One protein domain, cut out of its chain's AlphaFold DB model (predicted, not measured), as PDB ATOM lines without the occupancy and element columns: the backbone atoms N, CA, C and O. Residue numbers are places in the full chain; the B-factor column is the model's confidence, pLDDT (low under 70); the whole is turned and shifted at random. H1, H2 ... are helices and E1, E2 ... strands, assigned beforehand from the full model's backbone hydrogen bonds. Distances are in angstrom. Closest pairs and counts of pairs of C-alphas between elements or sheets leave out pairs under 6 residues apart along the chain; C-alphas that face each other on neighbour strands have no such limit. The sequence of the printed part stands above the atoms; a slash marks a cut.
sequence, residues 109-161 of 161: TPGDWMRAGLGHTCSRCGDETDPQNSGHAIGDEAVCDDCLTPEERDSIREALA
ATOM      1  N   THR A 109     157.571 165.156 105.717       96.50
ATOM      2  CA  THR A 109     156.621 165.491 104.658       96.50
ATOM      3  C   THR A 109     156.680 164.430 103.555       96.50
ATOM      4  O   THR A 109     157.700 163.746 103.431       96.50
ATOM      5  N   PRO A 110     155.641 164.285 102.713       96.12
ATOM      6  CA  PRO A 110     155.711 163.442 101.517       96.12
ATOM      7  C   PRO A 110     156.958 163.713 100.655       96.12
ATOM      8  O   PRO A 110     157.616 162.779 100.196       96.12
ATOM      9  N   GLY A 111     157.343 164.985 100.499       96.38
ATOM     10  CA  GLY A 111     158.559 165.371  99.785       96.38
ATOM     11  C   GLY A 111     159.851 164.869 100.445       96.38
ATOM     12  O   GLY A 111     160.800 164.535  99.738       96.38
ATOM     13  N   ASP A 112     159.905 164.766 101.777       96.06
ATOM     14  CA  ASP A 112     161.075 164.229 102.490       96.06
ATOM     15  C   ASP A 112     161.281 162.736 102.215       96.06
ATOM     16  O   ASP A 112     162.415 162.308 102.003       96.06
ATOM     17  N   TRP A 113     160.195 161.958 102.150       94.00
ATOM     18  CA  TRP A 113     160.238 160.548 101.747       94.00
ATOM     19  C   TRP A 113     160.792 160.392 100.330       94.00
ATOM     20  O   TRP A 113     161.737 159.637 100.110       94.00
ATOM     21  N   MET A 114     160.279 161.195  99.399       94.44
ATOM     22  CA  MET A 114     160.711 161.178  98.003       94.44
ATOM     23  C   MET A 114     162.194 161.564  97.849       94.44
ATOM     24  O   MET A 114     162.942 160.906  97.126       94.44
ATOM     25  N   ARG A 115     162.669 162.586  98.580       93.56
ATOM     26  CA  ARG A 115     164.097 162.968  98.604       93.56
ATOM     27  C   ARG A 115     164.999 161.888  99.188       93.56
ATOM     28  O   ARG A 115     166.143 161.772  98.759       93.56
ATOM     29  N   ALA A 116     164.497 161.111 100.144       91.62
ATOM     30  CA  ALA A 116     165.221 159.994 100.743       91.62
ATOM     31  C   ALA A 116     165.300 158.758  99.826       91.62
ATOM     32  O   ALA A 116     165.835 157.731 100.238       91.62
ATOM     33  N   GLY A 117     164.786 158.833  98.592       91.19
ATOM     34  CA  GLY A 117     164.782 157.698  97.670       91.19
ATOM     35  C   GLY A 117     163.643 156.708  97.928       91.19
ATOM     36  O   GLY A 117     163.694 155.590  97.421       91.19
ATOM     37  N   LEU A 118     162.652 157.088  98.739       90.25
ATOM     38  CA  LEU A 118     161.557 156.228  99.180       90.25
ATOM     39  C   LEU A 118     160.245 156.629  98.500       90.25
ATOM     40  O   LEU A 118     160.060 157.775  98.093       90.25
ATOM     41  N   GLY A 119     159.328 155.671  98.391       91.12
ATOM     42  CA  GLY A 119     157.990 155.901  97.853       91.12
ATOM     43  C   GLY A 119     157.044 156.565  98.856       91.12
ATOM     44  O   GLY A 119     157.197 156.422 100.069       91.12
ATOM     45  N   HIS A 120     156.042 157.274  98.341       93.31
ATOM     46  CA  HIS A 120     154.929 157.829  99.108       93.31
ATOM     47  C   HIS A 120     153.691 157.943  98.209       93.31
ATOM     48  O   HIS A 120     153.765 157.879  96.986       93.31
ATOM     49  N   THR A 121     152.527 158.173  98.795       94.62
ATOM     50  CA  THR A 121     151.343 158.566  98.036       94.62
ATOM     51  C   THR A 121     151.489 159.979  97.456       94.62
ATOM     52  O   THR A 121     151.870 160.914  98.172       94.62
ATOM     53  N   CYS A 122     151.146 160.148  96.179       96.94
ATOM     54  CA  CYS A 122     151.087 161.426  95.485       96.94
ATOM     55  C   CYS A 122     150.131 162.368  96.219       96.94
ATOM     56  O   CYS A 122     148.958 162.060  96.430       96.94
ATOM     57  N   SER A 123     150.617 163.556  96.562       98.06
ATOM     58  CA  SER A 123     149.867 164.562  97.321       98.06
ATOM     59  C   SER A 123     148.695 165.162  96.530       98.06
ATOM     60  O   SER A 123     147.832 165.807  97.119       98.06
ATOM     61  N   ARG A 124     148.646 164.942  95.206       97.88
ATOM     62  CA  ARG A 124     147.651 165.535  94.295       97.88
ATOM     63  C   ARG A 124     146.547 164.568  93.869       97.88
ATOM     64  O   ARG A 124     145.385 164.963  93.876       97.88
ATOM     65  N   CYS A 125     146.883 163.327  93.510       97.50
ATOM     66  CA  CYS A 125     145.897 162.330  93.067       97.50
ATOM     67  C   CYS A 125     145.647 161.198  94.069       97.50
ATOM     68  O   CYS A 125     144.614 160.544  93.973       97.50
ATOM     69  N   GLY A 126     146.538 160.983  95.041       95.44
ATOM     70  CA  GLY A 126     146.415 159.861  95.970       95.44
ATOM     71  C   GLY A 126     146.963 158.529  95.443       95.44
ATOM     72  O   GLY A 126     146.858 157.535  96.153       95.44
ATOM     73  N   ASP A 127     147.550 158.495  94.244       94.25
ATOM     74  CA  ASP A 127     148.191 157.286  93.712       94.25
ATOM     75  C   ASP A 127     149.595 157.104  94.299       94.25
ATOM     76  O   ASP A 127     150.280 158.075  94.624       94.25
ATOM     77  N   GLU A 128     150.045 155.861  94.430       93.75
ATOM     78  CA  GLU A 128     151.404 155.543  94.872       93.75
ATOM     79  C   GLU A 128     152.446 156.043  93.866       93.75
ATOM     80  O   GLU A 128     152.270 155.949  92.650       93.75
ATOM     81  N   THR A 129     153.539 156.610  94.371       94.44
ATOM     82  CA  THR A 129     154.619 157.122  93.534       94.44
ATOM     83  C   THR A 129     155.957 157.036  94.254       94.44
ATOM     84  O   THR A 129     156.062 157.230  95.465       94.44
ATOM     85  N   ASP A 130     157.011 156.758  93.502       93.94
ATOM     86  CA  ASP A 130     158.367 156.646  94.018       93.94
ATOM     87  C   ASP A 130     159.375 157.170  92.982       93.94
ATOM     88  O   ASP A 130     159.034 157.291  91.798       93.94
ATOM     89  N   PRO A 131     160.620 157.481  93.382       92.75
ATOM     90  CA  PRO A 131     161.616 158.047  92.472       92.75
ATOM     91  C   PRO A 131     161.960 157.165  91.262       92.75
ATOM     92  O   PRO A 131     162.429 157.680  90.249       92.75
ATOM     93  N   GLN A 132     161.765 155.846  91.350       90.44
ATOM     94  CA  GLN A 132     162.015 154.905  90.254       90.44
ATOM     95  C   GLN A 132     160.863 154.898  89.240       90.44
ATOM     96  O   GLN A 132     161.103 154.673  88.054       90.44
ATOM     97  N   ASN A 133     159.640 155.208  89.681       88.69
ATOM     98  CA  ASN A 133     158.430 155.300  88.860       88.69
ATOM     99  C   ASN A 133     158.005 156.756  88.582       88.69
ATOM    100  O   ASN A 133     156.818 157.083  88.578       88.69
ATOM    101  N   SER A 134     158.977 157.640  88.330       90.75
ATOM    102  CA  SER A 134     158.749 159.052  87.973       90.75
ATOM    103  C   SER A 134     157.997 159.862  89.043       90.75
ATOM    104  O   SER A 134     157.169 160.723  88.740       90.75
ATOM    105  N   GLY A 135     158.262 159.567  90.314       95.81
ATOM    106  CA  GLY A 135     157.875 160.396  91.447       95.81
ATOM    107  C   GLY A 135     158.878 161.516  91.704       95.81
ATOM    108  O   GLY A 135     160.091 161.340  91.577       95.81
ATOM    109  N   HIS A 136     158.368 162.685  92.086       96.88
ATOM    110  CA  HIS A 136     159.163 163.894  92.267       96.88
ATOM    111  C   HIS A 136     158.838 164.595  93.584       96.88
ATOM    112  O   HIS A 136     157.683 164.671  94.000       96.88
ATOM    113  N   ALA A 137     159.868 165.136  94.239       97.25
ATOM    114  CA  ALA A 137     159.700 165.980  95.416       97.25
ATOM    115  C   ALA A 137     159.500 167.438  94.975       97.25
ATOM    116  O   ALA A 137     160.446 168.071  94.501       97.25
ATOM    117  N   ILE A 138     158.297 167.984  95.157       97.44
ATOM    118  CA  ILE A 138     157.965 169.380  94.844       97.44
ATOM    119  C   ILE A 138     157.666 170.115  96.151       97.44
ATOM    120  O   ILE A 138     156.582 169.996  96.714       97.44
ATOM    121  N   GLY A 139     158.643 170.861  96.675       96.25
ATOM    122  CA  GLY A 139     158.518 171.431  98.022       96.25
ATOM    123  C   GLY A 139     158.266 170.326  99.057       96.25
ATOM    124  O   GLY A 139     159.042 169.379  99.140       96.25
ATOM    125  N   ASP A 140     157.181 170.411  99.816       97.81
ATOM    126  CA  ASP A 140     156.829 169.392 100.818       97.81
ATOM    127  C   ASP A 140     155.979 168.240 100.232       97.81
ATOM    128  O   ASP A 140     155.618 167.302 100.944       97.81
ATOM    129  N   GLU A 141     155.661 168.279  98.934       98.12
ATOM    130  CA  GLU A 141     154.823 167.289  98.251       98.12
ATOM    131  C   GLU A 141     155.647 166.170  97.594       98.12
ATOM    132  O   GLU A 141     156.730 166.400  97.051       98.12
ATOM    133  N   ALA A 142     155.072 164.967  97.568       97.69
ATOM    134  CA  ALA A 142     155.421 163.917  96.614       97.69
ATOM    135  C   ALA A 142     154.433 164.004  95.446       97.69
ATOM    136  O   ALA A 142     153.223 163.979  95.669       97.69
ATOM    137  N   VAL A 143     154.920 164.124  94.214       98.25
ATOM    138  CA  VAL A 143     154.090 164.352  93.023       98.25
ATOM    139  C   VAL A 143     154.482 163.358  91.934       98.25
ATOM    140  O   VAL A 143     155.651 163.288  91.562       98.25
ATOM    141  N   CYS A 144     153.517 162.591  91.424       97.25
ATOM    142  CA  CYS A 144     153.730 161.709  90.275       97.25
ATOM    143  C   CYS A 144     153.835 162.512  88.966       97.25
ATOM    144  O   CYS A 144     153.308 163.624  88.873       97.25
ATOM    145  N   ASP A 145     154.468 161.940  87.936       96.12
ATOM    146  CA  ASP A 145     154.662 162.610  86.639       96.12
ATOM    147  C   ASP A 145     153.352 163.112  86.005       96.12
ATOM    148  O   ASP A 145     153.322 164.203  85.431       96.12
ATOM    149  N   ASP A 146     152.252 162.374  86.173       96.94
ATOM    150  CA  ASP A 146     150.932 162.741  85.642       96.94
ATOM    151  C   ASP A 146     150.352 164.002  86.297       96.94
ATOM    152  O   ASP A 146     149.542 164.710  85.696       96.94
ATOM    153  N   CYS A 147     150.772 164.304  87.526       98.12
ATOM    154  CA  CYS A 147     150.307 165.463  88.279       98.12
ATOM    155  C   CYS A 147     151.261 166.664  88.212       98.12
ATOM    156  O   CYS A 147     150.946 167.706  88.799       98.12
ATOM    157  N   LEU A 148     152.412 166.548  87.538       97.56
ATOM    158  CA  LEU A 148     153.330 167.671  87.346       97.56
ATOM    159  C   LEU A 148     152.715 168.745  86.446       97.56
ATOM    160  O   LEU A 148     152.180 168.462  85.371       97.56
ATOM    161  N   THR A 149     152.881 170.001  86.844       98.06
ATOM    162  CA  THR A 149     152.634 171.146  85.960       98.06
ATOM    163  C   THR A 149     153.727 171.247  84.888       98.06
ATOM    164  O   THR A 149     154.837 170.733  85.082       98.06
ATOM    165  N   PRO A 150     153.461 171.911  83.745       97.62
ATOM    166  CA  PRO A 150     154.492 172.187  82.748       97.62
ATOM    167  C   PRO A 150     155.724 172.885  83.341       97.62
ATOM    168  O   PRO A 150     156.848 172.483  83.057       97.62
ATOM    169  N   GLU A 151     155.520 173.866  84.221       97.81
ATOM    170  CA  GLU A 151     156.592 174.644  84.846       97.81
ATOM    171  C   GLU A 151     157.459 173.793  85.788       97.81
ATOM    172  O   GLU A 151     158.688 173.906  85.787       97.81
ATOM    173  N   GLU A 152     156.843 172.909  86.576       97.12
ATOM    174  CA  GLU A 152     157.572 171.965  87.434       97.12
ATOM    175  C   GLU A 152     158.368 170.963  86.598       97.12
ATOM    176  O   GLU A 152     159.528 170.683  86.904       97.12
ATOM    177  N   ARG A 153     157.777 170.456  85.511       95.94
ATOM    178  CA  ARG A 153     158.442 169.522  84.598       95.94
ATOM    179  C   ARG A 153     159.664 170.154  83.936       95.94
ATOM    180  O   ARG A 153     160.703 169.502  83.828       95.94
ATOM    181  N   ASP A 154     159.559 171.410  83.517       96.19
ATOM    182  CA  ASP A 154     160.687 172.146  82.945       96.19
ATOM    183  C   ASP A 154     161.771 172.409  84.002       96.19
ATOM    184  O   ASP A 154     162.943 172.134  83.748       96.19
ATOM    185  N   SER A 155     161.382 172.788  85.223       94.81
ATOM    186  CA  SER A 155     162.314 172.974  86.347       94.81
ATOM    187  C   SER A 155     163.097 171.694  86.683       94.81
ATOM    188  O   SER A 155     164.299 171.743  86.940       94.81
ATOM    189  N   ILE A 156     162.438 170.528  86.655       93.00
ATOM    190  CA  ILE A 156     163.090 169.227  86.872       93.00
ATOM    191  C   ILE A 156     164.096 168.926  85.757       93.00
ATOM    192  O   ILE A 156     165.207 168.479  86.037       93.00
ATOM    193  N   ARG A 157     163.733 169.170  84.492       92.12
ATOM    194  CA  ARG A 157     164.631 168.937  83.348       92.12
ATOM    195  C   ARG A 157     165.877 169.809  83.418       92.12
ATOM    196  O   ARG A 157     166.963 169.309  83.151       92.12
ATOM    197  N   GLU A 158     165.723 171.077  83.789       93.81
ATOM    198  CA  GLU A 158     166.849 171.995  83.979       93.81
ATOM    199  C   GLU A 158     167.781 171.535  85.104       93.81
ATOM    200  O   GLU A 158     168.994 171.636  84.963       93.81
ATOM    201  N   ALA A 159     167.242 170.979  86.193       89.31
ATOM    202  CA  ALA A 159     168.044 170.465  87.302       89.31
ATOM    203  C   ALA A 159     168.849 169.192  86.960       89.31
ATOM    204  O   ALA A 159     169.789 168.858  87.681       89.31
ATOM    205  N   LEU A 160     168.474 168.473  85.896       85.62
ATOM    206  CA  LEU A 160     169.120 167.231  85.449       85.62
ATOM    207  C   LEU A 160     170.085 167.421  84.263       85.62
ATOM    208  O   LEU A 160     170.765 166.460  83.891       85.62
ATOM    209  N   ALA A 161     170.112 168.609  83.654       81.62
ATOM    210  CA  ALA A 161     170.958 168.953  82.507       81.62
ATOM    211  C   ALA A 161     172.362 169.409  82.935       81.62
ATOM    212  O   ALA A 161     173.327 169.039  82.223       81.62
TER     213      ALA A 161
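Overview. This is residues 109 to 161 of the 161 residues of an uncharacterized protein of Bosea sp. Root381 (UniProt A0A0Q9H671). A small two-strand hairpin, E1 and E2, forms the middle, with the short helix H1 packed on one side of it and the longer helix H2 set off on the other side, where it only grazes E1. Residues 116 to 134, a long stretch with no named element, link H1 to the hairpin and fold back on themselves, with a short antiparallel pairing of residues 120 to 121 with 128 to 129. The printed part has 53 residues, with two named helices and two named strands in the order H1, E1, E2, H2; the sheet has the order E1 - E2 and is antiparallel. The class is mixed, helices and strands, though under half of the residues are in named elements. The whole is compact, with a radius of gyration of the C-alphas of 9.9 A and spans of 25 by 21 by 19 A.

Arrangement. E1, residues 135 to 138, and E2, residues 141 to 144, are antiparallel neighbours and a hairpin, with 145 degrees between their N-to-C directions. C-alphas 135 and 144 face each other at 4.5 A. N 136 and O 143 are within hydrogen-bond range at 2.8 A, and so are N 141 and O 138 at 3.0 A. H1, residues 110 to 115, has 9 pairs of C-alphas within 8 A of E1, the closest being those of Gly 111 and Ala 137 at 4.6 A. With E2 it has 6 such pairs, the closest being those of Gly 111 and Glu 141 at 4.5 A. H2, residues 150 to 160, has 1 such pair with E1, the C-alphas of Ile 138 and Glu 152, 7.9 A apart. H1 and H2 are apart. In H1 and H2 every O i to N i+4 pair is within hydrogen-bond range.

Along the chain. E1 measures 9.6 A from first to last C-alpha and begins at C-alpha 135, (157.875, 160.396, 91.447). E2 measures 9.8 A. H1 measures 8.9 A from Pro 110, whose C-alpha is at (155.711, 163.442, 101.517), to Arg 115. H2 measures 15.7 A from Pro 150 to Leu 160, whose C-alpha is at (169.120, 167.231, 85.449).

Size, cuts and confidence. The two C-alphas farthest apart are those of Gly 126 and Ala 161, 29.4 A. The printed part has no cut and ends at Ala 161, the chain's last residue. The link from H1 to E1 is long, with 19 residues; those from E1 to E2 and from E2 to H2 are tight. The mean pLDDT of the printed part is 94.7, and no printed residue is under 70.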